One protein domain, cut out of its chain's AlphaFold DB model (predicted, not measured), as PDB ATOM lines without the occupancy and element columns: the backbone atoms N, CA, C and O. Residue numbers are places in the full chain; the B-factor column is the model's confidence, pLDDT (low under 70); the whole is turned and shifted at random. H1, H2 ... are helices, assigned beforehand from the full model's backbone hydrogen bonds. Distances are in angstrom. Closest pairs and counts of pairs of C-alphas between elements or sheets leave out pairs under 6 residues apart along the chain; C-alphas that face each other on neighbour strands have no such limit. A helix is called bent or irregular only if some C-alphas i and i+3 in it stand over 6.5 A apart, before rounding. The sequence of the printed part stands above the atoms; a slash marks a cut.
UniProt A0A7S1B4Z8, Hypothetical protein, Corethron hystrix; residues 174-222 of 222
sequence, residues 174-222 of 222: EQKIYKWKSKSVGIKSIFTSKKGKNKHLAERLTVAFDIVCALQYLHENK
ATOM      1  N   GLU A 174      -5.201  -6.621  33.760       93.19
ATOM      2  CA  GLU A 174      -5.041  -5.972  35.062       93.19
ATOM      3  C   GLU A 174      -4.502  -6.939  36.125       93.19
ATOM      4  O   GLU A 174      -3.511  -6.639  36.793       93.19
ATOM      5  N   GLN A 175      -5.074  -8.144  36.224       91.31
ATOM      6  CA  GLN A 175      -4.586  -9.180  37.139       91.31
ATOM      7  C   GLN A 175      -3.131  -9.567  36.833       91.31
ATOM      8  O   GLN A 175      -2.342  -9.790  37.757       91.31
ATOM      9  N   LYS A 176      -2.750  -9.638  35.549       91.00
ATOM     10  CA  LYS A 176      -1.356  -9.882  35.146       91.00
ATOM     11  C   LYS A 176      -0.446  -8.726  35.571       91.00
ATOM     12  O   LYS A 176       0.584  -8.975  36.195       91.00
ATOM     13  N   ILE A 177      -0.849  -7.480  35.322       90.56
ATOM     14  CA  ILE A 177      -0.105  -6.275  35.721       90.56
ATOM     15  C   ILE A 177       0.091  -6.233  37.238       90.56
ATOM     16  O   ILE A 177       1.204  -5.979  37.702       90.56
ATOM     17  N   TYR A 178      -0.946  -6.537  38.017       89.56
ATOM     18  CA  TYR A 178      -0.852  -6.601  39.472       89.56
ATOM     19  C   TYR A 178       0.163  -7.658  39.933       89.56
ATOM     20  O   TYR A 178       1.066  -7.352  40.712       89.56
ATOM     21  N   LYS A 179       0.093  -8.883  39.386       86.44
ATOM     22  CA  LYS A 179       1.062  -9.962  39.667       86.44
ATOM     23  C   LYS A 179       2.493  -9.583  39.286       86.44
ATOM     24  O   LYS A 179       3.444 -10.001  39.947       86.44
ATOM     25  N   TRP A 180       2.667  -8.813  38.216       86.31
ATOM     26  CA  TRP A 180       3.973  -8.311  37.801       86.31
ATOM     27  C   TRP A 180       4.512  -7.226  38.740       86.31
ATOM     28  O   TRP A 180       5.721  -7.194  38.962       86.31
ATOM     29  N   LYS A 181       3.643  -6.364  39.289       82.88
ATOM     30  CA  LYS A 181       4.004  -5.310  40.254       82.88
ATOM     31  C   LYS A 181       4.315  -5.872  41.644       82.88
ATOM     32  O   LYS A 181       5.306  -5.471  42.248       82.88
ATOM     33  N   SER A 182       3.529  -6.823  42.154       72.62
ATOM     34  CA  SER A 182       3.734  -7.373  43.506       72.62
ATOM     35  C   SER A 182       5.076  -8.105  43.655       72.62
ATOM     36  O   SER A 182       5.702  -8.065  44.711       72.62
ATOM     37  N   LYS A 183       5.586  -8.689  42.564       61.88
ATOM     38  CA  LYS A 183       6.897  -9.354  42.517       61.88
ATOM     39  C   LYS A 183       8.098  -8.401  42.459       61.88
ATOM     40  O   LYS A 183       9.226  -8.867  42.575       61.88
ATOM     41  N   SER A 184       7.883  -7.092  42.294       56.56
ATOM     42  CA  SER A 184       8.956  -6.085  42.350       56.56
ATOM     43  C   SER A 184       9.192  -5.485  43.742       56.56
ATOM     44  O   SER A 184      10.209  -4.822  43.919       56.56
ATOM     45  N   VAL A 185       8.310  -5.723  44.725       51.56
ATOM     46  CA  VAL A 185       8.345  -5.022  46.033       51.56
ATOM     47  C   VAL A 185       8.669  -5.953  47.224       51.56
ATOM     48  O   VAL A 185       8.797  -5.501  48.356       51.56
ATOM     49  N   GLY A 186       8.872  -7.256  46.996       48.41
ATOM     50  CA  GLY A 186       9.205  -8.233  48.044       48.41
ATOM     51  C   GLY A 186      10.710  -8.486  48.218       48.41
ATOM     52  O   GLY A 186      11.305  -9.198  47.421       48.41
ATOM     53  N   ILE A 187      11.287  -7.890  49.268       47.31
ATOM     54  CA  ILE A 187      12.425  -8.318  50.116       47.31
ATOM     55  C   ILE A 187      13.546  -9.165  49.463       47.31
ATOM     56  O   ILE A 187      13.385 -10.344  49.165       47.31
ATOM     57  N   LYS A 188      14.743  -8.557  49.387       47.62
ATOM     58  CA  LYS A 188      16.095  -9.154  49.496       47.62
ATOM     59  C   LYS A 188      16.209 -10.659  49.174       47.62
ATOM     60  O   LYS A 188      16.310 -11.481  50.079       47.62
ATOM     61  N   SER A 189      16.367 -11.011  47.900       44.03
ATOM     62  CA  SER A 189      17.110 -12.224  47.546       44.03
ATOM     63  C   SER A 189      18.414 -11.837  46.868       44.03
ATOM     64  O   SER A 189      18.470 -11.526  45.680       44.03
ATOM     65  N   ILE A 190      19.478 -11.902  47.662       50.69
ATOM     66  CA  ILE A 190      20.881 -11.895  47.236       50.69
ATOM     67  C   ILE A 190      21.203 -13.135  46.353       50.69
ATOM     68  O   ILE A 190      22.316 -13.269  45.864       50.69
ATOM     69  N   PHE A 191      20.222 -13.998  46.036       50.47
ATOM     70  CA  PHE A 191      20.411 -15.236  45.269       50.47
ATOM     71  C   PHE A 191      19.469 -15.440  44.063       50.47
ATOM     72  O   PHE A 191      19.448 -16.529  43.486       50.47
ATOM     73  N   THR A 192      18.713 -14.438  43.591       48.84
ATOM     74  CA  THR A 192      17.925 -14.626  42.352       48.84
ATOM     75  C   THR A 192      18.753 -14.389  41.092       48.84
ATOM     76  O   THR A 192      19.009 -13.255  40.686       48.84
ATOM     77  N   SER A 193      19.120 -15.497  40.450       47.28
ATOM     78  CA  SER A 193      19.670 -15.604  39.097       47.28
ATOM     79  C   SER A 193      19.034 -14.625  38.089       47.28
ATOM     80  O   SER A 193      17.808 -14.499  38.007       47.28
ATOM     81  N   LYS A 194      19.871 -13.991  37.246       51.38
ATOM     82  CA  LYS A 194      19.491 -13.098  36.122       51.38
ATOM     83  C   LYS A 194      18.390 -13.677  35.207       51.38
ATOM     84  O   LYS A 194      17.689 -12.921  34.539       51.38
ATOM     85  N   LYS A 195      18.185 -15.000  35.215       51.84
ATOM     86  CA  LYS A 195      17.170 -15.728  34.433       51.84
ATOM     87  C   LYS A 195      15.716 -15.347  34.775       51.84
ATOM     88  O   LYS A 195      14.865 -15.374  33.892       51.84
ATOM     89  N   GLY A 196      15.418 -14.969  36.025       52.94
ATOM     90  CA  GLY A 196      14.046 -14.665  36.470       52.94
ATOM     91  C   GLY A 196      13.512 -13.299  36.017       52.94
ATOM     92  O   GLY A 196      12.328 -13.173  35.704       52.94
ATOM     93  N   LYS A 197      14.384 -12.285  35.920       56.22
ATOM     94  CA  LYS A 197      14.007 -10.923  35.492       56.22
ATOM     95  C   LYS A 197      13.638 -10.868  34.002       56.22
ATOM     96  O   LYS A 197      12.646 -10.237  33.644       56.22
ATOM     97  N   ASN A 198      14.367 -11.600  33.155       60.31
ATOM     98  CA  ASN A 198      14.132 -11.626  31.705       60.31
ATOM     99  C   ASN A 198      12.810 -12.307  31.319       60.31
ATOM    100  O   ASN A 198      12.184 -11.910  30.340       60.31
ATOM    101  N   LYS A 199      12.342 -13.286  32.108       68.75
ATOM    102  CA  LYS A 199      11.084 -14.000  31.835       68.75
ATOM    103  C   LYS A 199       9.865 -13.070  31.871       68.75
ATOM    104  O   LYS A 199       8.987 -13.186  31.024       68.75
ATOM    105  N   HIS A 200       9.829 -12.129  32.815       74.94
ATOM    106  CA  HIS A 200       8.722 -11.175  32.920       74.94
ATOM    107  C   HIS A 200       8.788 -10.069  31.870       74.94
ATOM    108  O   HIS A 200       7.742  -9.611  31.424       74.94
ATOM    109  N   LEU A 201       9.987  -9.646  31.456       84.69
ATOM    110  CA  LEU A 201      10.119  -8.696  30.353       84.69
ATOM    111  C   LEU A 201       9.624  -9.311  29.038       84.69
ATOM    112  O   LEU A 201       8.838  -8.678  28.344       84.69
ATOM    113  N   ALA A 202      10.016 -10.555  28.745       88.69
ATOM    114  CA  ALA A 202       9.543 -11.275  27.565       88.69
ATOM    115  C   ALA A 202       8.013 -11.423  27.565       88.69
ATOM    116  O   ALA A 202       7.370 -11.045  26.595       88.69
ATOM    117  N   GLU A 203       7.421 -11.876  28.677       90.38
ATOM    118  CA  GLU A 203       5.961 -11.995  28.813       90.38
ATOM    119  C   GLU A 203       5.241 -10.656  28.566       90.38
ATOM    120  O   GLU A 203       4.242 -10.609  27.852       90.38
ATOM    121  N   ARG A 204       5.761  -9.555  29.128       92.12
ATOM    122  CA  ARG A 204       5.195  -8.210  28.939       92.12
ATOM    123  C   ARG A 204       5.288  -7.746  27.486       92.12
ATOM    124  O   ARG A 204       4.322  -7.181  26.985       92.12
ATOM    125  N   LEU A 205       6.422  -7.982  26.823       94.62
ATOM    126  CA  LEU A 205       6.615  -7.632  25.414       94.62
ATOM    127  C   LEU A 205       5.700  -8.449  24.501       94.62
ATOM    128  O   LEU A 205       5.110  -7.876  23.594       94.62
ATOM    129  N   THR A 206       5.514  -9.745  24.772       95.19
ATOM    130  CA  THR A 206       4.543 -10.576  24.046       95.19
ATOM    131  C   THR A 206       3.130 -10.022  24.188       95.19
ATOM    132  O   THR A 206       2.455  -9.825  23.188       95.19
ATOM    133  N   VAL A 207       2.702  -9.689  25.410       95.81
ATOM    134  CA  VAL A 207       1.371  -9.104  25.639       95.81
ATOM    135  C   VAL A 207       1.218  -7.750  24.938       95.81
ATOM    136  O   VAL A 207       0.169  -7.481  24.363       95.81
ATOM    137  N   ALA A 208       2.244  -6.896  24.970       96.88
ATOM    138  CA  ALA A 208       2.216  -5.619  24.261       96.88
ATOM    139  C   ALA A 208       2.102  -5.821  22.743       96.88
ATOM    140  O   ALA A 208       1.289  -5.163  22.100       96.88
ATOM    141  N   PHE A 209       2.866  -6.762  22.187       97.88
ATOM    142  CA  PHE A 209       2.810  -7.123  20.774       97.88
ATOM    143  C   PHE A 209       1.427  -7.657  20.373       97.88
ATOM    144  O   PHE A 209       0.845  -7.165  19.412       97.88
ATOM    145  N   ASP A 210       0.851  -8.571  21.160       97.69
ATOM    146  CA  ASP A 210      -0.498  -9.112  20.947       97.69
ATOM    147  C   ASP A 210      -1.569  -8.007  20.876       97.69
ATOM    148  O   ASP A 210      -2.459  -8.048  20.021       97.69
ATOM    149  N   ILE A 211      -1.479  -7.009  21.765       97.81
ATOM    150  CA  ILE A 211      -2.384  -5.850  21.782       97.81
ATOM    151  C   ILE A 211      -2.183  -4.997  20.531       97.81
ATOM    152  O   ILE A 211      -3.164  -4.607  19.902       97.81
ATOM    153  N   VAL A 212      -0.935  -4.719  20.148       98.31
ATOM    154  CA  VAL A 212      -0.631  -3.931  18.946       98.31
ATOM    155  C   VAL A 212      -1.179  -4.614  17.694       98.31
ATOM    156  O   VAL A 212      -1.832  -3.945  16.899       98.31
ATOM    157  N   CYS A 213      -1.014  -5.931  17.547       98.00
ATOM    158  CA  CYS A 213      -1.588  -6.679  16.425       98.00
ATOM    159  C   CYS A 213      -3.121  -6.574  16.384       98.00
ATOM    160  O   CYS A 213      -3.694  -6.333  15.324       98.00
ATOM    161  N   ALA A 214      -3.793  -6.701  17.535       97.19
ATOM    162  CA  ALA A 214      -5.244  -6.526  17.610       97.19
ATOM    163  C   ALA A 214      -5.685  -5.106  17.216       97.19
ATOM    164  O   ALA A 214      -6.641  -4.946  16.461       97.19
ATOM    165  N   LEU A 215      -4.990  -4.076  17.705       97.38
ATOM    166  CA  LEU A 215      -5.300  -2.680  17.393       97.38
ATOM    167  C   LEU A 215      -5.042  -2.347  15.923       97.38
ATOM    168  O   LEU A 215      -5.848  -1.647  15.316       97.38
ATOM    169  N   GLN A 216      -3.954  -2.865  15.350       97.62
ATOM    170  CA  GLN A 216      -3.662  -2.732  13.928       97.62
ATOM    171  C   GLN A 216      -4.792  -3.343  13.092       97.62
ATOM    172  O   GLN A 216      -5.341  -2.663  12.231       97.62
ATOM    173  N   TYR A 217      -5.208  -4.573  13.411       96.25
ATOM    174  CA  TYR A 217      -6.327  -5.227  12.732       96.25
ATOM    175  C   TYR A 217      -7.610  -4.383  12.785       96.25
ATOM    176  O   TYR A 217      -8.244  -4.162  11.755       96.25
ATOM    177  N   LEU A 218      -7.980  -3.867  13.963       94.94
ATOM    178  CA  LEU A 218      -9.162  -3.009  14.113       94.94
ATOM    179  C   LEU A 218      -9.038  -1.693  13.337       94.94
ATOM    180  O   LEU A 218     -10.031  -1.176  12.836       94.94
ATOM    181  N   HIS A 219      -7.831  -1.135  13.232       95.69
ATOM    182  CA  HIS A 219      -7.600   0.088  12.472       95.69
ATOM    183  C   HIS A 219      -7.758  -0.124  10.962       95.69
ATOM    184  O   HIS A 219      -8.261   0.765  10.277       95.69
ATOM    185  N   GLU A 220      -7.324  -1.281  10.465       95.19
ATOM    186  CA  GLU A 220      -7.375  -1.658   9.049       95.19
ATOM    187  C   GLU A 220      -8.775  -2.113   8.594       95.19
ATOM    188  O   GLU A 220      -9.067  -2.048   7.404       95.19
ATOM    189  N   ASN A 221      -9.643  -2.550   9.517       88.25
ATOM    190  CA  ASN A 221     -10.957  -3.148   9.224       88.25
ATOM    191  C   ASN A 221     -12.122  -2.330   9.818       88.25
ATOM    192  O   ASN A 221     -12.971  -2.883  10.518       88.25
ATOM    193  N   LYS A 222     -12.123  -1.013   9.585       69.25
ATOM    194  CA  LYS A 222     -13.196  -0.101  10.017       69.25
ATOM    195  C   LYS A 222     -14.444  -0.192   9.152       69.25
ATOM    196  O   LYS A 222     -14.285  -0.345   7.920       69.25
TER     197      LYS A 222
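AT A GLANCE: This is residues 174 to 222 of the 222 residues of the protein "Hypothetical protein" of Corethron hystrix (UniProt A0A7S1B4Z8). One long helix, H2, makes most of a thin rod, and a short helix, H1, lies alongside the earlier part of H2, where the chain folds back through a wide loop. The arrangement is a loose, lopsided helical pair: residues 208 to 222 stick out past H1 at one end, and residues 185 to 196 stick out at the other. The printed part has 49 residues, with two named helices, H1 then H2, and no named strand; the class is all helix. It is extended, with a radius of gyration of the C-alphas of 15.4 A and spans of 51 by 20 by 9 A.

HOW THE PARTS SIT: H2, residues 195 to 220, is the longest helix. H1, residues 174 to 182, is close to H2 but not clearly touching it, with 1 pair of C-alphas within 8 A. Their closest C-alphas, those of Trp 180 and His 200, are 7.4 A apart. The two helices run opposite ways at a shallow tilt of 25 degrees, and their centres are 14.9 A apart. In H1 every O i to N i+4 pair is within hydrogen-bond range; in H2 it is 20 of 22.

IN THESE COORDINATES: H2 measures 38.0 A from C-alpha 195 at (17.170, -15.728, 34.433) to C-alpha 220 at (-7.375, -1.658, 9.049). H1 measures 12.3 A and begins with C-alpha 174 at (-5.041, -5.972, 35.062). Neither helix is bent or irregular.

THE WHOLE: The C-alphas of Ile 190 and Lys 222, the two farthest apart, are 51.8 A apart. The printed part has no cut and ends at the chain's last residue, 222. A long link of 12 residues, 183 to 194, joins H1 to H2. The mean pLDDT of the printed part is 77.9; residues 183 to 199 and residue 222 are under 70.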